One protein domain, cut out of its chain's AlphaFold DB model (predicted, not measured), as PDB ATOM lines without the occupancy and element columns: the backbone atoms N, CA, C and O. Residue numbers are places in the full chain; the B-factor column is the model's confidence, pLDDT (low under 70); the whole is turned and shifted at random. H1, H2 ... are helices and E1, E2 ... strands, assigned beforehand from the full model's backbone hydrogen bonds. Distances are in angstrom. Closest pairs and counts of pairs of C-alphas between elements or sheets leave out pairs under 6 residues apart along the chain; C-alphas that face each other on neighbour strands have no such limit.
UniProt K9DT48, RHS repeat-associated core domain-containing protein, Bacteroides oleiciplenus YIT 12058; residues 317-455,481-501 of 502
ATOM      1  N   ARG A 317     139.118 185.132 162.589       85.06
ATOM      2  CA  ARG A 317     140.200 186.086 162.308       85.06
ATOM      3  C   ARG A 317     141.515 185.680 162.957       85.06
ATOM      4  O   ARG A 317     141.581 185.432 164.153       85.06
ATOM      5  N   VAL A 318     142.589 185.684 162.174       88.12
ATOM      6  CA  VAL A 318     143.979 185.576 162.624       88.12
ATOM      7  C   VAL A 318     144.620 186.959 162.579       88.12
ATOM      8  O   VAL A 318     144.665 187.612 161.537       88.12
ATOM      9  N   TYR A 319     145.188 187.378 163.698       89.44
ATOM     10  CA  TYR A 319     145.853 188.661 163.866       89.44
ATOM     11  C   TYR A 319     147.361 188.447 163.974       89.44
ATOM     12  O   TYR A 319     147.813 187.526 164.659       89.44
ATOM     13  N   ASN A 320     148.149 189.294 163.309       87.06
ATOM     14  CA  ASN A 320     149.607 189.287 163.394       87.06
ATOM     15  C   ASN A 320     150.159 190.700 163.616       87.06
ATOM     16  O   ASN A 320     149.914 191.610 162.829       87.06
ATOM     17  N   GLU A 321     150.968 190.852 164.658       87.50
ATOM     18  CA  GLU A 321     151.837 192.002 164.913       87.50
ATOM     19  C   GLU A 321     153.280 191.576 164.604       87.50
ATOM     20  O   GLU A 321     153.734 190.526 165.070       87.50
ATOM     21  N   THR A 322     154.018 192.370 163.824       80.56
ATOM     22  CA  THR A 322     155.421 192.070 163.468       80.56
ATOM     23  C   THR A 322     156.433 193.026 164.090       80.56
ATOM     24  O   THR A 322     157.628 192.882 163.844       80.56
ATOM     25  N   GLN A 323     155.985 193.996 164.891       73.12
ATOM     26  CA  GLN A 323     156.881 194.880 165.634       73.12
ATOM     27  C   GLN A 323     157.451 194.186 166.883       73.12
ATOM     28  O   GLN A 323     156.839 193.277 167.445       73.12
ATOM     29  N   ALA A 324     158.638 194.617 167.324       73.75
ATOM     30  CA  ALA A 324     159.378 194.022 168.444       73.75
ATOM     31  C   ALA A 324     159.534 192.488 168.307       73.75
ATOM     32  O   ALA A 324     160.097 192.015 167.325       73.75
ATOM     33  N   THR A 325     159.073 191.695 169.282       68.94
ATOM     34  CA  THR A 325     159.116 190.219 169.213       68.94
ATOM     35  C   THR A 325     157.986 189.612 168.378       68.94
ATOM     36  O   THR A 325     157.966 188.398 168.179       68.94
ATOM     37  N   GLY A 326     157.055 190.444 167.904       78.56
ATOM     38  CA  GLY A 326     155.826 190.049 167.235       78.56
ATOM     39  C   GLY A 326     154.839 189.316 168.147       78.56
ATOM     40  O   GLY A 326     155.180 188.873 169.248       78.56
ATOM     41  N   HIS A 327     153.599 189.190 167.680       89.50
ATOM     42  CA  HIS A 327     152.543 188.451 168.370       89.50
ATOM     43  C   HIS A 327     151.493 187.939 167.383       89.50
ATOM     44  O   HIS A 327     151.164 188.631 166.423       89.50
ATOM     45  N   THR A 328     150.948 186.748 167.631       92.25
ATOM     46  CA  THR A 328     149.893 186.147 166.803       92.25
ATOM     47  C   THR A 328     148.749 185.676 167.693       92.25
ATOM     48  O   THR A 328     148.995 185.019 168.703       92.25
ATOM     49  N   TRP A 329     147.506 185.984 167.334       94.75
ATOM     50  CA  TRP A 329     146.328 185.525 168.074       94.75
ATOM     51  C   TRP A 329     145.137 185.286 167.143       94.75
ATOM     52  O   TRP A 329     145.170 185.682 165.977       94.75
ATOM     53  N   ILE A 330     144.109 184.603 167.650       94.56
ATOM     54  CA  ILE A 330     142.868 184.324 166.917       94.56
ATOM     55  C   ILE A 330     141.714 185.036 167.615       94.56
ATOM     56  O   ILE A 330     141.694 185.135 168.843       94.56
ATOM     57  N   SER A 331     140.740 185.500 166.841       90.81
ATOM     58  CA  SER A 331     139.401 185.742 167.355       90.81
ATOM     59  C   SER A 331     138.358 184.957 166.578       90.81
ATOM     60  O   SER A 331     138.529 184.639 165.399       90.81
ATOM     61  N   VAL A 332     137.260 184.705 167.270       83.56
ATOM     62  CA  VAL A 332     136.005 184.187 166.728       83.56
ATOM     63  C   VAL A 332     134.891 185.147 167.137       83.56
ATOM     64  O   VAL A 332     135.060 185.913 168.092       83.56
ATOM     65  N   GLY A 333     133.768 185.118 166.426       65.44
ATOM     66  CA  GLY A 333     132.688 186.077 166.648       65.44
ATOM     67  C   GLY A 333     133.082 187.520 166.313       65.44
ATOM     68  O   GLY A 333     134.215 187.826 165.926       65.44
ATOM     69  N   GLU A 334     132.118 188.425 166.449       62.00
ATOM     70  CA  GLU A 334     132.291 189.857 166.200       62.00
ATOM     71  C   GLU A 334     131.517 190.673 167.238       62.00
ATOM     72  O   GLU A 334     130.759 190.126 168.035       62.00
ATOM     73  N   GLY A 335     131.683 191.997 167.232       54.38
ATOM     74  CA  GLY A 335     130.889 192.873 168.094       54.38
ATOM     75  C   GLY A 335     131.055 192.557 169.584       54.38
ATOM     76  O   GLY A 335     132.179 192.481 170.077       54.38
ATOM     77  N   GLU A 336     129.939 192.448 170.308       48.62
ATOM     78  CA  GLU A 336     129.899 192.137 171.751       48.62
ATOM     79  C   GLU A 336     130.239 190.672 172.073       48.62
ATOM     80  O   GLU A 336     130.655 190.375 173.188       48.62
ATOM     81  N   ASP A 337     130.192 189.799 171.072       54.94
ATOM     82  CA  ASP A 337     130.498 188.369 171.164       54.94
ATOM     83  C   ASP A 337     131.867 188.011 170.596       54.94
ATOM     84  O   ASP A 337     132.230 186.841 170.433       54.94
ATOM     85  N   LEU A 338     132.653 189.040 170.289       74.06
ATOM     86  CA  LEU A 338     134.050 188.884 169.958       74.06
ATOM     87  C   LEU A 338     134.744 188.152 171.110       74.06
ATOM     88  O   LEU A 338     134.845 188.677 172.221       74.06
ATOM     89  N   VAL A 339     135.274 186.970 170.815       86.12
ATOM     90  CA  VAL A 339     136.160 186.251 171.725       86.12
ATOM     91  C   VAL A 339     137.562 186.297 171.153       86.12
ATOM     92  O   VAL A 339     137.818 185.804 170.054       86.12
ATOM     93  N   VAL A 340     138.482 186.898 171.900       94.44
ATOM     94  CA  VAL A 340     139.906 186.910 171.572       94.44
ATOM     95  C   VAL A 340     140.612 185.838 172.384       94.44
ATOM     96  O   VAL A 340     140.633 185.872 173.616       94.44
ATOM     97  N   TYR A 341     141.263 184.930 171.664       97.00
ATOM     98  CA  TYR A 341     142.146 183.927 172.228       97.00
ATOM     99  C   TYR A 341     143.591 184.306 171.976       97.00
ATOM    100  O   TYR A 341     144.066 184.292 170.837       97.00
ATOM    101  N   SER A 342     144.314 184.614 173.048       95.44
ATOM    102  CA  SER A 342     145.692 185.076 172.944       95.44
ATOM    103  C   SER A 342     146.595 184.350 173.923       95.44
ATOM    104  O   SER A 342     146.395 184.404 175.130       95.44
ATOM    105  N   TYR A 343     147.621 183.680 173.410       93.81
ATOM    106  CA  TYR A 343     148.561 182.926 174.231       93.81
ATOM    107  C   TYR A 343     149.902 183.642 174.325       93.81
ATOM    108  O   TYR A 343     150.453 184.050 173.310       93.81
ATOM    109  N   GLY A 344     150.472 183.771 175.517       89.50
ATOM    110  CA  GLY A 344     151.706 184.524 175.687       89.50
ATOM    111  C   GLY A 344     152.317 184.434 177.077       89.50
ATOM    112  O   GLY A 344     151.910 183.647 177.928       89.50
ATOM    113  N   ARG A 345     153.324 185.281 177.296       83.06
ATOM    114  CA  ARG A 345     153.974 185.477 178.595       83.06
ATOM    115  C   ARG A 345     153.384 186.712 179.264       83.06
ATOM    116  O   ARG A 345     153.963 187.793 179.190       83.06
ATOM    117  N   TYR A 346     152.214 186.550 179.873       78.31
ATOM    118  CA  TYR A 346     151.499 187.648 180.529       78.31
ATOM    119  C   TYR A 346     151.926 187.873 181.985       78.31
ATOM    120  O   TYR A 346     151.730 188.966 182.504       78.31
ATOM    121  N   SER A 347     152.621 186.905 182.596       63.22
ATOM    122  CA  SER A 347     153.167 186.994 183.961       63.22
ATOM    123  C   SER A 347     154.437 187.853 184.102       63.22
ATOM    124  O   SER A 347     155.069 187.870 185.157       63.22
ATOM    125  N   GLY A 348     154.814 188.589 183.049       56.81
ATOM    126  CA  GLY A 348     156.033 189.400 182.969       56.81
ATOM    127  C   GLY A 348     157.181 188.710 182.222       56.81
ATOM    128  O   GLY A 348     157.223 187.489 182.073       56.81
ATOM    129  N   THR A 349     158.128 189.501 181.709       54.25
ATOM    130  CA  THR A 349     159.413 188.977 181.226       54.25
ATOM    131  C   THR A 349     160.267 188.618 182.438       54.25
ATOM    132  O   THR A 349     160.325 189.395 183.389       54.25
ATOM    133  N   ASN A 350     160.924 187.452 182.433       52.38
ATOM    134  CA  ASN A 350     161.799 187.056 183.538       52.38
ATOM    135  C   ASN A 350     162.876 188.133 183.729       52.38
ATOM    136  O   ASN A 350     163.802 188.247 182.918       52.38
ATOM    137  N   LYS A 351     162.742 188.944 184.782       51.12
ATOM    138  CA  LYS A 351     163.806 189.843 185.219       51.12
ATOM    139  C   LYS A 351     164.889 188.982 185.857       51.12
ATOM    140  O   LYS A 351     164.606 188.160 186.725       51.12
ATOM    141  N   ARG A 352     166.127 189.139 185.400       51.53
ATOM    142  CA  ARG A 352     167.301 188.594 186.080       51.53
ATOM    143  C   ARG A 352     167.421 189.250 187.470       51.53
ATOM    144  O   ARG A 352     166.844 190.318 187.683       51.53
ATOM    145  N   PRO A 353     168.179 188.657 188.410       48.53
ATOM    146  CA  PRO A 353     168.396 189.234 189.745       48.53
ATOM    147  C   PRO A 353     168.957 190.668 189.741       48.53
ATOM    148  O   PRO A 353     168.805 191.387 190.721       48.53
ATOM    149  N   ASP A 354     169.573 191.093 188.634       59.56
ATOM    150  CA  ASP A 354     170.093 192.446 188.395       59.56
ATOM    151  C   ASP A 354     169.040 193.442 187.851       59.56
ATOM    152  O   ASP A 354     169.363 194.587 187.543       59.56
ATOM    153  N   GLY A 355     167.779 193.018 187.705       51.72
ATOM    154  CA  GLY A 355     166.683 193.833 187.179       51.72
ATOM    155  C   GLY A 355     166.578 193.876 185.650       51.72
ATOM    156  O   GLY A 355     165.616 194.455 185.138       51.72
ATOM    157  N   SER A 356     167.496 193.243 184.910       55.38
ATOM    158  CA  SER A 356     167.460 193.196 183.443       55.38
ATOM    159  C   SER A 356     166.428 192.189 182.921       55.38
ATOM    160  O   SER A 356     166.313 191.066 183.408       55.38
ATOM    161  N   SER A 357     165.641 192.570 181.914       56.44
ATOM    162  CA  SER A 357     164.641 191.687 181.302       56.44
ATOM    163  C   SER A 357     165.298 190.661 180.375       56.44
ATOM    164  O   SER A 357     165.904 191.040 179.370       56.44
ATOM    165  N   ASN A 358     165.128 189.364 180.643       58.47
ATOM    166  CA  ASN A 358     165.483 188.310 179.697       58.47
ATOM    167  C   ASN A 358     164.262 187.934 178.847       58.47
ATOM    168  O   ASN A 358     163.483 187.048 179.199       58.47
ATOM    169  N   SER A 359     164.112 188.596 177.700       54.75
ATOM    170  CA  SER A 359     163.043 188.309 176.734       54.75
ATOM    171  C   SER A 359     163.126 186.902 176.128       54.75
ATOM    172  O   SER A 359     162.161 186.485 175.488       54.75
ATOM    173  N   LEU A 360     164.218 186.158 176.351       54.72
ATOM    174  CA  LEU A 360     164.465 184.816 175.813       54.72
ATOM    175  C   LEU A 360     164.212 183.669 176.800       54.72
ATOM    176  O   LEU A 360     164.305 182.510 176.408       54.72
ATOM    177  N   ALA A 361     163.906 183.957 178.065       59.34
ATOM    178  CA  ALA A 361     163.684 182.904 179.049       59.34
ATOM    179  C   ALA A 361     162.272 182.305 178.942       59.34
ATOM    180  O   ALA A 361     161.284 183.029 178.758       59.34
ATOM    181  N   ASP A 362     162.196 180.982 179.090       69.56
ATOM    182  CA  ASP A 362     160.935 180.262 179.238       69.56
ATOM    183  C   ASP A 362     160.198 180.700 180.510       69.56
ATOM    184  O   ASP A 362     160.816 181.054 181.517       69.56
ATOM    185  N   GLY A 363     158.871 180.613 180.497       76.94
ATOM    186  CA  GLY A 363     158.035 180.993 181.636       76.94
ATOM    187  C   GLY A 363     156.656 180.337 181.583       76.94
ATOM    188  O   GLY A 363     156.423 179.498 180.710       76.94
ATOM    189  N   PRO A 364     155.740 180.690 182.498       84.94
ATOM    190  CA  PRO A 364     154.360 180.226 182.422       84.94
ATOM    191  C   PRO A 364     153.719 180.676 181.103       84.94
ATOM    192  O   PRO A 364     153.803 181.841 180.705       84.94
ATOM    193  N   GLY A 365     153.119 179.717 180.408       90.44
ATOM    194  CA  GLY A 365     152.320 179.920 179.213       90.44
ATOM    195  C   GLY A 365     150.896 180.258 179.594       90.44
ATOM    196  O   GLY A 365     150.154 179.387 180.046       90.44
ATOM    197  N   VAL A 366     150.526 181.521 179.415       92.81
ATOM    198  CA  VAL A 366     149.206 182.030 179.778       92.81
ATOM    199  C   VAL A 366     148.351 182.113 178.521       92.81
ATOM    200  O   VAL A 366     148.729 182.789 177.563       92.81
ATOM    201  N   LEU A 367     147.212 181.421 178.524       96.12
ATOM    202  CA  LEU A 367     146.173 181.544 177.509       96.12
ATOM    203  C   LEU A 367     145.099 182.496 178.033       96.12
ATOM    204  O   LEU A 367     144.561 182.281 179.115       96.12
ATOM    205  N   LEU A 368     144.820 183.539 177.261       96.75
ATOM    206  CA  LEU A 368     143.726 184.467 177.498       96.75
ATOM    207  C   LEU A 368     142.494 184.026 176.713       96.75
ATOM    208  O   LEU A 368     142.623 183.659 175.541       96.75
ATOM    209  N   LYS A 369     141.327 184.143 177.345       96.19
ATOM    210  CA  LYS A 369     140.007 184.110 176.717       96.19
ATOM    211  C   LYS A 369     139.293 185.401 177.098       96.19
ATOM    212  O   LYS A 369     138.699 185.494 178.166       96.19
ATOM    213  N   LEU A 370     139.402 186.405 176.238       93.19
ATOM    214  CA  LEU A 370     138.795 187.718 176.448       93.19
ATOM    215  C   LEU A 370     137.481 187.760 175.678       93.19
ATOM    216  O   LEU A 370     137.456 187.328 174.526       93.19
ATOM    217  N   THR A 371     136.419 188.293 176.271       86.25
ATOM    218  CA  THR A 371     135.099 188.396 175.630       86.25
ATOM    219  C   THR A 371     134.623 189.848 175.580       86.25
ATOM    220  O   THR A 371     135.035 190.683 176.390       86.25
ATOM    221  N   GLY A 372     133.789 190.177 174.593       77.50
ATOM    222  CA  GLY A 372     133.136 191.480 174.462       77.50
ATOM    223  C   GLY A 372     134.083 192.674 174.531       77.50
ATOM    224  O   GLY A 372     135.036 192.773 173.758       77.50
ATOM    225  N   GLU A 373     133.814 193.613 175.440       76.38
ATOM    226  CA  GLU A 373     134.600 194.848 175.575       76.38
ATOM    227  C   GLU A 373     136.080 194.592 175.907       76.38
ATOM    228  O   GLU A 373     136.950 195.304 175.406       76.38
ATOM    229  N   GLU A 374     136.398 193.540 176.671       85.81
ATOM    230  CA  GLU A 374     137.789 193.173 176.972       85.81
ATOM    231  C   GLU A 374     138.526 192.725 175.697       85.81
ATOM    232  O   GLU A 374     139.664 193.127 175.437       85.81
ATOM    233  N   ALA A 375     137.844 191.955 174.844       83.75
ATOM    234  CA  ALA A 375     138.370 191.507 173.558       83.75
ATOM    235  C   ALA A 375     138.569 192.670 172.569       83.75
ATOM    236  O   ALA A 375     139.596 192.741 171.880       83.75
ATOM    237  N   LYS A 376     137.613 193.611 172.518       75.88
ATOM    238  CA  LYS A 376     137.714 194.831 171.701       75.88
ATOM    239  C   LYS A 376     138.897 195.685 172.149       75.88
ATOM    240  O   LYS A 376     139.764 195.994 171.328       75.88
ATOM    241  N   ALA A 377     138.983 195.982 173.447       84.19
ATOM    242  CA  ALA A 377     140.057 196.783 174.026       84.19
ATOM    243  C   ALA A 377     141.438 196.158 173.771       84.19
ATOM    244  O   ALA A 377     142.391 196.864 173.431       84.19
ATOM    245  N   TYR A 378     141.546 194.828 173.859       89.56
ATOM    246  CA  TYR A 378     142.776 194.113 173.524       89.56
ATOM    247  C   TYR A 378     143.196 194.333 172.066       89.56
ATOM    248  O   TYR A 378     144.338 194.719 171.795       89.56
ATOM    249  N   ASN A 379     142.278 194.127 171.117       84.69
ATOM    250  CA  ASN A 379     142.553 194.311 169.692       84.69
ATOM    251  C   ASN A 379     142.895 195.768 169.349       84.69
ATOM    252  O   ASN A 379     143.802 196.011 168.552       84.69
ATOM    253  N   GLU A 380     142.211 196.740 169.954       82.38
ATOM    254  CA  GLU A 380     142.490 198.167 169.767       82.38
ATOM    255  C   GLU A 380     143.871 198.552 170.298       82.38
ATOM    256  O   GLU A 380     144.655 199.170 169.572       82.38
ATOM    257  N   LYS A 381     144.212 198.102 171.513       85.12
ATOM    258  CA  LYS A 381     145.542 198.289 172.109       85.12
ATOM    259  C   LYS A 381     146.640 197.687 171.236       85.12
ATOM    260  O   LYS A 381     147.713 198.265 171.116       85.12
ATOM    261  N   LYS A 382     146.403 196.528 170.622       83.50
ATOM    262  CA  LYS A 382     147.377 195.891 169.723       83.50
ATOM    263  C   LYS A 382     147.473 196.570 168.361       83.50
ATOM    264  O   LYS A 382     148.548 196.618 167.766       83.50
ATOM    265  N   ALA A 383     146.379 197.147 167.877       78.38
ATOM    266  CA  ALA A 383     146.344 197.823 166.590       78.38
ATOM    267  C   ALA A 383     147.213 199.093 166.533       78.38
ATOM    268  O   ALA A 383     147.651 199.459 165.439       78.38
ATOM    269  N   THR A 384     147.492 199.754 167.667       76.56
ATOM    270  CA  THR A 384     148.340 200.965 167.709       76.56
ATOM    271  C   THR A 384     149.772 200.708 167.243       76.56
ATOM    272  O   THR A 384     150.424 201.622 166.746       76.56
ATOM    273  N   ASN A 385     150.247 199.465 167.347       66.81
ATOM    274  CA  ASN A 385     151.602 199.063 166.970       66.81
ATOM    275  C   ASN A 385     151.685 198.478 165.549       66.81
ATOM    276  O   ASN A 385     152.698 197.899 165.178       66.81
ATOM    277  N   GLY A 386     150.634 198.608 164.735       73.62
ATOM    278  CA  GLY A 386     150.601 198.037 163.389       73.62
ATOM    279  C   GLY A 386     150.371 196.523 163.403       73.62
ATOM    280  O   GLY A 386     151.190 195.732 163.867       73.62
ATOM    281  N   MET A 387     149.234 196.117 162.849       81.69
ATOM    282  CA  MET A 387     148.747 194.744 162.885       81.69
ATOM    283  C   MET A 387     148.124 194.387 161.541       81.69
ATOM    284  O   MET A 387     147.339 195.173 161.006       81.69
ATOM    285  N   SER A 388     148.439 193.195 161.042       82.25
ATOM    286  CA  SER A 388     147.751 192.591 159.905       82.25
ATOM    287  C   SER A 388     146.648 191.658 160.391       82.25
ATOM    288  O   SER A 388     146.838 190.929 161.369       82.25
ATOM    289  N   VAL A 389     145.513 191.650 159.698       83.00
ATOM    290  CA  VAL A 389     144.373 190.781 160.025       83.00
ATOM    291  C   VAL A 389     144.028 189.932 158.818       83.00
ATOM    292  O   VAL A 389     143.912 190.436 157.702       83.00
ATOM    293  N   PHE A 390     143.857 188.640 159.050       84.25
ATOM    294  CA  PHE A 390     143.530 187.644 158.044       84.25
ATOM    295  C   PHE A 390     142.252 186.936 158.458       84.25
ATOM    296  O   PHE A 390     142.135 186.517 159.602       84.25
ATOM    297  N   VAL A 391     141.298 186.797 157.550       79.88
ATOM    298  CA  VAL A 391     140.094 186.003 157.791       79.88
ATOM    299  C   VAL A 391     140.321 184.603 157.256       79.88
ATOM    300  O   VAL A 391     140.754 184.468 156.114       79.88
ATOM    301  N   VAL A 392     140.038 183.594 158.077       80.69
ATOM    302  CA  VAL A 392     140.083 182.175 157.711       80.69
ATOM    303  C   VAL A 392     138.657 181.705 157.453       80.69
ATOM    304  O   VAL A 392     137.775 181.935 158.274       80.69
ATOM    305  N   THR A 393     138.436 181.076 156.303       73.25
ATOM    306  CA  THR A 393     137.091 180.775 155.774       73.25
ATOM    307  C   THR A 393     136.802 179.282 155.653       73.25
ATOM    308  O   THR A 393     135.698 178.895 155.292       73.25
ATOM    309  N   ASP A 394     137.799 178.429 155.892       76.25
ATOM    310  CA  ASP A 394     137.717 176.986 155.643       76.25
ATOM    311  C   ASP A 394     137.510 176.146 156.907       76.25
ATOM    312  O   ASP A 394     137.623 174.920 156.867       76.25
ATOM    313  N   VAL A 395     137.204 176.807 158.020       78.06
ATOM    314  CA  VAL A 395     136.849 176.193 159.297       78.06
ATOM    315  C   VAL A 395     135.853 177.102 160.023       78.06
ATOM    316  O   VAL A 395     135.889 178.317 159.849       78.06
ATOM    317  N   ALA A 396     134.940 176.514 160.794       76.06
ATOM    318  CA  ALA A 396     133.904 177.251 161.516       76.06
ATOM    319  C   ALA A 396     134.405 177.780 162.869       76.06
ATOM    320  O   ALA A 396     135.200 177.119 163.546       76.06
ATOM    321  N   ASP A 397     133.887 178.941 163.287       76.06
ATOM    322  CA  ASP A 397     134.180 179.583 164.579       76.06
ATOM    323  C   ASP A 397     134.071 178.602 165.753       76.06
ATOM    324  O   ASP A 397     134.968 178.546 166.588       76.06
ATOM    325  N   GLU A 398     132.989 177.820 165.809       77.44
ATOM    326  CA  GLU A 398     132.693 176.894 166.909       77.44
ATOM    327  C   GLU A 398     133.763 175.812 167.062       77.44
ATOM    328  O   GLU A 398     134.150 175.476 168.181       77.44
ATOM    329  N   VAL A 399     134.294 175.307 165.946       83.12
ATOM    330  CA  VAL A 399     135.340 174.277 165.955       83.12
ATOM    331  C   VAL A 399     136.611 174.840 166.595       83.12
ATOM    332  O   VAL A 399     137.216 174.211 167.463       83.12
ATOM    333  N   ILE A 400     136.998 176.054 166.201       90.31
ATOM    334  CA  ILE A 400     138.182 176.722 166.750       90.31
ATOM    335  C   ILE A 400     137.953 177.162 168.198       90.31
ATOM    336  O   ILE A 400     138.834 176.968 169.034       90.31
ATOM    337  N   ALA A 401     136.779 177.711 168.509       87.19
ATOM    338  CA  ALA A 401     136.406 178.123 169.855       87.19
ATOM    339  C   ALA A 401     136.449 176.938 170.823       87.19
ATOM    340  O   ALA A 401     137.125 177.025 171.841       87.19
ATOM    341  N   THR A 402     135.824 175.813 170.462       89.25
ATOM    342  CA  THR A 402     135.808 174.585 171.272       89.25
ATOM    343  C   THR A 402     137.223 174.079 171.531       89.25
ATOM    344  O   THR A 402     137.599 173.860 172.681       89.25
ATOM    345  N   ALA A 403     138.051 173.977 170.487       93.50
ATOM    346  CA  ALA A 403     139.420 173.484 170.625       93.50
ATOM    347  C   ALA A 403     140.292 174.374 171.532       93.50
ATOM    348  O   ALA A 403     141.137 173.876 172.285       93.50
ATOM    349  N   ILE A 404     140.120 175.698 171.466       96.06
ATOM    350  CA  ILE A 404     140.870 176.615 172.332       96.06
ATOM    351  C   ILE A 404     140.282 176.639 173.750       96.06
ATOM    352  O   ILE A 404     141.051 176.692 174.712       96.06
ATOM    353  N   ASP A 405     138.962 176.542 173.901       91.88
ATOM    354  CA  ASP A 405     138.281 176.488 175.195       91.88
ATOM    355  C   ASP A 405     138.649 175.239 175.990       91.88
ATOM    356  O   ASP A 405     138.924 175.339 177.184       91.88
ATOM    357  N   GLU A 406     138.745 174.073 175.352       95.19
ATOM    358  CA  GLU A 406     139.260 172.857 175.990       95.19
ATOM    359  C   GLU A 406     140.670 173.077 176.549       95.19
ATOM    360  O   GLU A 406     140.979 172.692 177.680       95.19
ATOM    361  N   LYS A 407     141.528 173.764 175.787       94.69
ATOM    362  CA  LYS A 407     142.877 174.108 176.238       94.69
ATOM    363  C   LYS A 407     142.864 175.129 177.372       94.69
ATOM    364  O   LYS A 407     143.634 174.974 178.318       94.69
ATOM    365  N   PHE A 408     142.014 176.146 177.303       95.56
ATOM    366  CA  PHE A 408     141.855 177.139 178.364       95.56
ATOM    367  C   PHE A 408     141.365 176.489 179.662       95.56
ATOM    368  O   PHE A 408     141.937 176.734 180.721       95.56
ATOM    369  N   ASN A 409     140.389 175.587 179.567       95.00
ATOM    370  CA  ASN A 409     139.789 174.873 180.694       95.00
ATOM    371  C   ASN A 409     140.632 173.690 181.202       95.00
ATOM    372  O   ASN A 409     140.314 173.117 182.241       95.00
ATOM    373  N   SER A 410     141.728 173.336 180.518       95.56
ATOM    374  CA  SER A 410     142.673 172.308 180.987       95.56
ATOM    375  C   SER A 410     143.421 172.696 182.272       95.56
ATOM    376  O   SER A 410     144.046 171.852 182.912       95.56
ATOM    377  N   SER A 411     143.357 173.973 182.653       93.88
ATOM    378  CA  SER A 411     143.913 174.524 183.881       93.88
ATOM    379  C   SER A 411     142.951 175.560 184.450       93.88
ATOM    380  O   SER A 411     142.253 176.229 183.701       93.88
ATOM    381  N   THR A 412     142.939 175.714 185.769       93.56
ATOM    382  CA  THR A 412     142.245 176.803 186.481       93.56
ATOM    383  C   THR A 412     143.233 177.721 187.204       93.56
ATOM    384  O   THR A 412     142.845 178.596 187.977       93.56
ATOM    385  N   VAL A 413     144.537 177.511 186.988       94.25
ATOM    386  CA  VAL A 413     145.599 178.296 187.619       94.25
ATOM    387  C   VAL A 413     145.688 179.647 186.925       94.25
ATOM    388  O   VAL A 413     146.108 179.720 185.774       94.25
ATOM    389  N   MET A 414     145.340 180.719 187.626       93.19
ATOM    390  CA  MET A 414     145.505 182.087 187.134       93.19
ATOM    391  C   MET A 414     146.961 182.558 187.296       93.19
ATOM    392  O   MET A 414     147.671 182.097 188.199       93.19
ATOM    393  N   PRO A 415     147.458 183.454 186.425       88.44
ATOM    394  CA  PRO A 415     148.773 184.054 186.607       88.44
ATOM    395  C   PRO A 415     148.794 184.908 187.881       88.44
ATOM    396  O   PRO A 415     147.874 185.670 188.147       88.44
ATOM    397  N   ASN A 416     149.876 184.818 188.649       84.56
ATOM    398  CA  ASN A 416     150.032 185.504 189.938       84.56
ATOM    399  C   ASN A 416     150.790 186.844 189.848       84.56
ATOM    400  O   ASN A 416     151.054 187.475 190.868       84.56
ATOM    401  N   THR A 417     151.182 187.259 188.643       80.56
ATOM    402  CA  THR A 417     151.909 188.503 188.352       80.56
ATOM    403  C   THR A 417     151.520 189.026 186.965       80.56
ATOM    404  O   THR A 417     150.997 188.275 186.141       80.56
ATOM    405  N   GLY A 418     151.827 190.294 186.667       80.75
ATOM    406  CA  GLY A 418     151.665 190.888 185.331       80.75
ATOM    407  C   GLY A 418     150.291 191.520 185.065       80.75
ATOM    408  O   GLY A 418     149.528 191.759 185.990       80.75
ATOM    409  N   GLU A 419     150.000 191.838 183.795       81.69
ATOM    410  CA  GLU A 419     148.806 192.621 183.392       81.69
ATOM    411  C   GLU A 419     147.480 191.902 183.688       81.69
ATOM    412  O   GLU A 419     146.490 192.553 183.994       81.69
ATOM    413  N   TYR A 420     147.483 190.568 183.639       88.44
ATOM    414  CA  TYR A 420     146.301 189.726 183.859       88.44
ATOM    415  C   TYR A 420     146.358 188.979 185.192       88.44
ATOM    416  O   TYR A 420     145.768 187.908 185.315       88.44
ATOM    417  N   GLN A 421     147.111 189.499 186.167       89.62
ATOM    418  CA  GLN A 421     147.222 188.887 187.486       89.62
ATOM    419  C   GLN A 421     145.831 188.623 188.087       89.62
ATOM    420  O   GLN A 421     144.993 189.522 188.112       89.62
ATOM    421  N   ASP A 422     145.617 187.397 188.574       91.06
ATOM    422  CA  ASP A 422     144.383 186.935 189.221       91.06
ATOM    423  C   ASP A 422     143.109 187.124 188.362       91.06
ATOM    424  O   ASP A 422     141.991 187.099 188.879       91.06
ATOM    425  N   SER A 423     143.264 187.309 187.043       92.12
ATOM    426  CA  SER A 423     142.144 187.485 186.120       92.12
ATOM    427  C   SER A 423     141.530 186.134 185.731       92.12
ATOM    428  O   SER A 423     142.255 185.262 185.241       92.12
ATOM    429  N   PRO A 424     140.197 185.966 185.843       92.62
ATOM    430  CA  PRO A 424     139.512 184.748 185.408       92.62
ATOM    431  C   PRO A 424     139.550 184.560 183.885       92.62
ATOM    432  O   PRO A 424     139.333 183.454 183.402       92.62
ATOM    433  N   SER A 425     139.861 185.613 183.123       93.88
ATOM    434  CA  SER A 425     140.049 185.553 181.670       93.88
ATOM    435  C   SER A 425     141.430 185.003 181.272       93.88
ATOM    436  O   SER A 425     141.760 184.982 180.083       93.88
ATOM    437  N   ALA A 426     142.268 184.578 182.230       95.00
ATOM    438  CA  ALA A 426     143.653 184.172 182.002       95.00
ATOM    439  C   ALA A 426     144.039 182.903 182.776       95.00
ATOM    440  O   ALA A 426     144.106 182.910 184.002       95.00
ATOM    441  N   HIS A 427     144.423 181.838 182.067       95.44
ATOM    442  CA  HIS A 427     144.893 180.594 182.685       95.44
ATOM    443  C   HIS A 427     146.321 180.238 182.260       95.44
ATOM    444  O   HIS A 427     146.686 180.285 181.083       95.44
ATOM    445  N   VAL A 428     147.140 179.820 183.225       93.69
ATOM    446  CA  VAL A 428     148.443 179.188 183.009       93.69
ATOM    447  C   VAL A 428     148.190 177.754 182.556       93.69
ATOM    448  O   VAL A 428     147.892 176.876 183.363       93.69
ATOM    449  N   THR A 429     148.288 177.513 181.251       92.44
ATOM    450  CA  THR A 429     147.905 176.230 180.637       92.44
ATOM    451  C   THR A 429     149.089 175.290 180.443       92.44
ATOM    452  O   THR A 429     148.909 174.078 180.404       92.44
ATOM    453  N   ASN A 430     150.308 175.821 180.314       91.00
ATOM    454  CA  ASN A 430     151.548 175.045 180.210       91.00
ATOM    455  C   ASN A 430     152.780 175.971 180.342       91.00
ATOM    456  O   ASN A 430     152.716 177.023 180.977       91.00
ATOM    457  N   LYS A 431     153.922 175.572 179.768       89.50
ATOM    458  CA  LYS A 431     155.172 176.339 179.748       89.50
ATOM    459  C   LYS A 431     155.399 176.983 178.378       89.50
ATOM    460  O   LYS A 431     155.502 176.282 177.372       89.50
ATOM    461  N   TYR A 432     155.557 178.301 178.352       87.06
ATOM    462  CA  TYR A 432     155.915 179.060 177.159       87.06
ATOM    463  C   TYR A 432     157.379 178.835 176.769       87.06
ATOM    464  O   TYR A 432     158.271 178.928 177.613       87.06
ATOM    465  N   SER A 433     157.616 178.642 175.471       85.12
ATOM    466  CA  SER A 433     158.935 178.595 174.835       85.12
ATOM    467  C   SER A 433     158.905 179.378 173.527       85.12
ATOM    468  O   SER A 433     158.053 179.142 172.672       85.12
ATOM    469  N   LEU A 434     159.880 180.269 173.329       79.50
ATOM    470  CA  LEU A 434     159.979 181.072 172.107       79.50
ATOM    471  C   LEU A 434     160.170 180.253 170.833       79.50
ATOM    472  O   LEU A 434     159.791 180.730 169.769       79.50
ATOM    473  N   THR A 435     160.771 179.070 170.921       80.69
ATOM    474  CA  THR A 435     161.164 178.281 169.745       80.69
ATOM    475  C   THR A 435     160.227 177.113 169.462       80.69
ATOM    476  O   THR A 435     160.308 176.528 168.384       80.69
ATOM    477  N   SER A 436     159.343 176.756 170.399       83.69
ATOM    478  CA  SER A 436     158.528 175.540 170.276       83.69
ATOM    479  C   SER A 436     157.073 175.659 170.736       83.69
ATOM    480  O   SER A 436     156.230 174.953 170.173       83.69
ATOM    481  N   ASN A 437     156.766 176.527 171.709       89.31
ATOM    482  CA  ASN A 437     155.425 176.689 172.283       89.31
ATOM    483  C   ASN A 437     155.155 178.158 172.655       89.31
ATOM    484  O   ASN A 437     155.278 178.570 173.812       89.31
ATOM    485  N   ASN A 438     154.809 178.944 171.645       89.56
ATOM    486  CA  ASN A 438     154.520 180.372 171.702       89.56
ATOM    487  C   ASN A 438     153.178 180.719 171.027       89.56
ATOM    488  O   ASN A 438     152.467 179.844 170.531       89.56
ATOM    489  N   CYS A 439     152.854 182.012 170.979       91.38
ATOM    490  CA  CYS A 439     151.628 182.545 170.385       91.38
ATOM    491  C   CYS A 439     151.366 182.036 168.955       91.38
ATOM    492  O   CYS A 439     150.300 181.492 168.674       91.38
ATOM    493  N   THR A 440     152.363 182.108 168.072       93.19
ATOM    494  CA  THR A 440     152.256 181.674 166.671       93.19
ATOM    495  C   THR A 440     152.089 180.165 166.535       93.19
ATOM    496  O   THR A 440     151.309 179.705 165.697       93.19
ATOM    497  N   THR A 441     152.766 179.378 167.376       94.19
ATOM    498  CA  THR A 441     152.604 177.920 167.346       94.19
ATOM    499  C   THR A 441     151.218 177.490 167.808       94.19
ATOM    500  O   THR A 441     150.668 176.574 167.217       94.19
ATOM    501  N   ILE A 442     150.616 178.179 168.788       94.81
ATOM    502  CA  ILE A 442     149.245 177.885 169.231       94.81
ATOM    503  C   ILE A 442     148.255 178.115 168.097       94.81
ATOM    504  O   ILE A 442     147.457 177.233 167.805       94.81
ATOM    505  N   VAL A 443     148.346 179.265 167.428       95.62
ATOM    506  CA  VAL A 443     147.505 179.571 166.264       95.62
ATOM    507  C   VAL A 443     147.720 178.539 165.154       95.62
ATOM    508  O   VAL A 443     146.751 178.046 164.585       95.62
ATOM    509  N   SER A 444     148.974 178.155 164.886       95.06
ATOM    510  CA  SER A 444     149.284 177.134 163.879       95.06
ATOM    511  C   SER A 444     148.685 175.774 164.221       95.06
ATOM    512  O   SER A 444     148.061 175.151 163.370       95.06
ATOM    513  N   ASP A 445     148.856 175.322 165.462       95.06
ATOM    514  CA  ASP A 445     148.387 174.017 165.928       95.06
ATOM    515  C   ASP A 445     146.862 173.951 165.935       95.06
ATOM    516  O   ASP A 445     146.284 172.964 165.491       95.06
ATOM    517  N   VAL A 446     146.206 175.020 166.389       95.25
ATOM    518  CA  VAL A 446     144.747 175.097 166.421       95.25
ATOM    519  C   VAL A 446     144.168 175.042 165.012       95.25
ATOM    520  O   VAL A 446     143.259 174.256 164.779       95.25
ATOM    521  N   LEU A 447     144.709 175.797 164.055       93.44
ATOM    522  CA  LEU A 447     144.229 175.744 162.671       93.44
ATOM    523  C   LEU A 447     144.489 174.365 162.041       93.44
ATOM    524  O   LEU A 447     143.582 173.758 161.476       93.44
ATOM    525  N   ASN A 448     145.707 173.840 162.193       94.31
ATOM    526  CA  ASN A 448     146.129 172.587 161.566       94.31
ATOM    527  C   ASN A 448     145.396 171.349 162.092       94.31
ATOM    528  O   ASN A 448     145.079 170.450 161.312       94.31
ATOM    529  N   ASN A 449     145.141 171.294 163.399       94.94
ATOM    530  CA  ASN A 449     144.537 170.124 164.035       94.94
ATOM    531  C   ASN A 449     143.010 170.101 163.900       94.94
ATOM    532  O   ASN A 449     142.404 169.059 164.129       94.94
ATOM    533  N   ASN A 450     142.396 171.223 163.513       92.44
ATOM    534  CA  ASN A 450     140.944 171.385 163.489       92.44
ATOM    535  C   ASN A 450     140.386 171.599 162.076       92.44
ATOM    536  O   ASN A 450     139.365 172.247 161.884       92.44
ATOM    537  N   GLY A 451     141.054 171.032 161.069       81.94
ATOM    538  CA  GLY A 451     140.507 170.913 159.718       81.94
ATOM    539  C   GLY A 451     140.767 172.096 158.786       81.94
ATOM    540  O   GLY A 451     140.484 171.967 157.592       81.94
ATOM    541  N   SER A 452     141.368 173.191 159.264       89.00
ATOM    542  CA  SER A 452     141.788 174.272 158.373       89.00
ATOM    543  C   SER A 452     142.963 173.826 157.507       89.00
ATOM    544  O   SER A 452     143.938 173.221 157.959       89.00
ATOM    545  N   LYS A 453     142.880 174.166 156.227       89.62
ATOM    546  CA  LYS A 453     143.916 173.953 155.217       89.62
ATOM    547  C   LYS A 453     144.708 175.230 154.969       89.62
ATOM    548  O   LYS A 453     145.550 175.249 154.073       89.62
ATOM    549  N   VAL A 454     144.467 176.287 155.749       89.19
ATOM    550  CA  VAL A 454     145.091 177.598 155.565       89.19
ATOM    551  C   VAL A 454     146.615 177.553 155.603       89.19
ATOM    552  O   VAL A 454     147.242 178.326 154.891       89.19
ATOM    553  N   LEU A 455     147.216 176.633 156.366       92.81
ATOM    554  CA  LEU A 455     148.674 176.478 156.473       92.81
ATOM    555  C   LEU A 455     149.236 175.327 155.625       92.81
ATOM    556  O   LEU A 455     150.402 174.955 155.783       92.81
ATOM    557  N   PRO A 481     155.929 185.098 164.189       88.19
ATOM    558  CA  PRO A 481     154.791 185.865 163.670       88.19
ATOM    559  C   PRO A 481     155.024 186.420 162.262       88.19
ATOM    560  O   PRO A 481     154.185 186.271 161.382       88.19
ATOM    561  N   ALA A 482     156.210 186.982 161.999       86.19
ATOM    562  CA  ALA A 482     156.558 187.515 160.681       86.19
ATOM    563  C   ALA A 482     156.558 186.441 159.580       86.19
ATOM    564  O   ALA A 482     156.116 186.700 158.462       86.19
ATOM    565  N   SER A 483     157.011 185.221 159.884       89.06
ATOM    566  CA  SER A 483     156.980 184.109 158.929       89.06
ATOM    567  C   SER A 483     155.550 183.671 158.630       89.06
ATOM    568  O   SER A 483     155.222 183.468 157.462       89.06
ATOM    569  N   MET A 484     154.699 183.583 159.660       91.38
ATOM    570  CA  MET A 484     153.280 183.284 159.475       91.38
ATOM    571  C   MET A 484     152.598 184.385 158.663       91.38
ATOM    572  O   MET A 484     151.946 184.082 157.675       91.38
ATOM    573  N   GLN A 485     152.798 185.656 159.017       89.62
ATOM    574  CA  GLN A 485     152.232 186.786 158.286       89.62
ATOM    575  C   GLN A 485     152.653 186.770 156.815       89.62
ATOM    576  O   GLN A 485     151.803 186.897 155.946       89.62
ATOM    577  N   ASN A 486     153.939 186.581 156.511       88.69
ATOM    578  CA  ASN A 486     154.414 186.531 155.127       88.69
ATOM    579  C   ASN A 486     153.787 185.370 154.351       88.69
ATOM    580  O   ASN A 486     153.431 185.524 153.184       88.69
ATOM    581  N   TYR A 487     153.623 184.217 155.000       89.88
ATOM    582  CA  TYR A 487     152.943 183.081 154.401       89.88
ATOM    583  C   TYR A 487     151.449 183.352 154.183       89.88
ATOM    584  O   TYR A 487     150.948 183.095 153.092       89.88
ATOM    585  N   LEU A 488     150.747 183.917 155.168       85.81
ATOM    586  CA  LEU A 488     149.335 184.284 155.053       85.81
ATOM    587  C   LEU A 488     149.121 185.394 154.022       85.81
ATOM    588  O   LEU A 488     148.138 185.352 153.307       85.81
ATOM    589  N   ILE A 489     150.046 186.344 153.868       83.50
ATOM    590  CA  ILE A 489     150.024 187.328 152.773       83.50
ATOM    591  C   ILE A 489     150.175 186.617 151.429       83.50
ATOM    592  O   ILE A 489     149.431 186.906 150.501       83.50
ATOM    593  N   LYS A 490     151.121 185.679 151.325       82.50
ATOM    594  CA  LYS A 490     151.382 184.931 150.090       82.50
ATOM    595  C   LYS A 490     150.224 184.010 149.696       82.50
ATOM    596  O   LYS A 490     150.023 183.767 148.513       82.50
ATOM    597  N   THR A 491     149.519 183.449 150.675       78.69
ATOM    598  CA  THR A 491     148.397 182.518 150.464       78.69
ATOM    599  C   THR A 491     147.032 183.200 150.501       78.69
ATOM    600  O   THR A 491     146.048 182.598 150.070       78.69
ATOM    601  N   SER A 492     146.986 184.449 150.972       69.56
ATOM    602  CA  SER A 492     145.803 185.300 151.002       69.56
ATOM    603  C   SER A 492     145.307 185.538 149.592       69.56
ATOM    604  O   SER A 492     145.975 186.198 148.797       69.56
ATOM    605  N   LYS A 493     144.091 185.079 149.321       56.50
ATOM    606  CA  LYS A 493     143.438 185.253 148.030       56.50
ATOM    607  C   LYS A 493     141.933 185.449 148.216       56.50
ATOM    608  O   LYS A 493     141.327 184.755 149.035       56.50
ATOM    609  N   PRO A 494     141.300 186.368 147.472       43.84
ATOM    610  CA  PRO A 494     139.847 186.517 147.490       43.84
ATOM    611  C   PRO A 494     139.151 185.183 147.169       43.84
ATOM    612  O   PRO A 494     139.473 184.549 146.167       43.84
ATOM    613  N   GLY A 495     138.229 184.735 148.029       44.12
ATOM    614  CA  GLY A 495     137.552 183.435 147.889       44.12
ATOM    615  C   GLY A 495     138.419 182.206 148.210       44.12
ATOM    616  O   GLY A 495     137.994 181.078 147.970       44.12
ATOM    617  N   GLY A 496     139.637 182.402 148.724       49.84
ATOM    618  CA  GLY A 496     140.478 181.336 149.260       49.84
ATOM    619  C   GLY A 496     140.168 181.002 150.710       49.84
ATOM    620  O   GLY A 496     139.325 181.632 151.340       49.84
ATOM    621  N   THR A 497     140.920 180.037 151.239       64.88
ATOM    622  CA  THR A 497     140.876 179.606 152.647       64.88
ATOM    623  C   THR A 497     141.326 180.698 153.622       64.88
ATOM    624  O   THR A 497     141.045 180.619 154.814       64.88
ATOM    625  N   VAL A 498     142.017 181.727 153.117       69.44
ATOM    626  CA  VAL A 498     142.379 182.930 153.860       69.44
ATOM    627  C   VAL A 498     142.436 184.152 152.959       69.44
ATOM    628  O   VAL A 498     142.841 184.054 151.799       69.44
ATOM    629  N   TYR A 499     142.087 185.316 153.498       65.38
ATOM    630  CA  TYR A 499     142.371 186.604 152.867       65.38
ATOM    631  C   TYR A 499     142.669 187.695 153.897       65.38
ATOM    632  O   TYR A 499     142.197 187.663 155.032       65.38
ATOM    633  N   ARG A 500     143.474 188.680 153.503       71.44
ATOM    634  CA  ARG A 500     143.861 189.812 154.347       71.44
ATOM    635  C   ARG A 500     142.784 190.904 154.356       71.44
ATOM    636  O   ARG A 500     142.296 191.298 153.302       71.44
ATOM    637  N   THR A 501     142.455 191.418 155.539       55.28
ATOM    638  CA  THR A 501     141.470 192.497 155.765       55.28
ATOM    639  C   THR A 501     142.080 193.786 156.310       55.28
ATOM    640  O   THR A 501     141.472 194.847 156.184       55.28
TER     641      THR A 501
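AT A GLANCE: This is residues 317 to 455 and 481 to 501 of the 502 residues of the protein "RHS repeat-associated core domain-containing protein" of Bacteroides oleiciplenus YIT 12058 (UniProt K9DT48). A strongly twisted sheet of seven strands is covered on both faces, making three layers: H2, H3 and H4 pack on one face and H1 on the other. Between E3 and E4 a long loop reaches away from the sheet, its residues 350 to 351 paired antiparallel with 357 to 358. The printed part has 160 residues, with four named helices and seven named strands in the order E1 E2 E3 E4 H1 E5 H2 E6 H3 H4 E7; the sheet, all antiparallel, runs E6 E4 E3 E2 E1 E5 E7, and the class is mixed. The whole is compact, radius of gyration of the C-alphas 15.4 A, with an elongated outline of 52 by 28 by 28 A.

HOW THE PARTS SIT: E1, residues 317 to 321, E2, 327 to 332, E3, 339 to 344, and E4, 363 to 371, form a meander, each strand the antiparallel neighbour of the one before; N 319 and O 329, 2.8 A, N 341 and O 330, 2.9 A, and N 368 and O 342, 2.8 A, are within hydrogen-bond range. H1, residues 372 to 383, is on the sheet at a height of 7.9 A; its closest C-alphas to E3 are Ala 375 and Val 340, 5.2 A. E5, residues 387 to 392, is antiparallel to E1, with N 320 and O 388 at 2.9 A. H2, residues 397 to 409, is on the opposite face from H1, over E4, E3 and E2, at a height of 9.1 A. E6, residues 426 to 432, is the edge strand beside E4, with N 365 and O 430 at 2.8 A. H3, residues 439 to 449, is on the same face as H2; H2 touches it with residues 400 to 404 alone, at a steep tilt of 58 degrees, opposite ways, the closest C-alphas being Ile 400 and Val 446, 6.8 A. H4, residues 481 to 491, on that face too, is close to H3 but not clearly touching, with C-alphas 440 and 481 at 5.7 A. E7, residues 498 to 500, is the other edge strand, beside E5, with N 391 and O 499 at 2.8 A. Every O i to N i+4 pair is within hydrogen-bond range in H1, H3 and H4, and 8 of 9 in H2.

IN THESE COORDINATES: E1 begins at C-alpha 317 (140.200, 186.086, 162.308). E4 spans 24.8 A, H1 16.6 A, H2 17.7 A, H3 15.6 A and H4 15.0 A. E7 ends at C-alpha 500 (143.861, 189.812, 154.347).

THE WHOLE: The C-alphas farthest apart are Asp 354 and Gly 495, 52.7 A. Residues 456 to 480 are not printed; C-alphas 455 and 481 are 13.3 A apart across the cut. The links E3 to E4 and H2 to E6 are long. Mean pLDDT of the printed part is 81.3; 32 residues are under 70, among them 347 to 362 and 492 to 499.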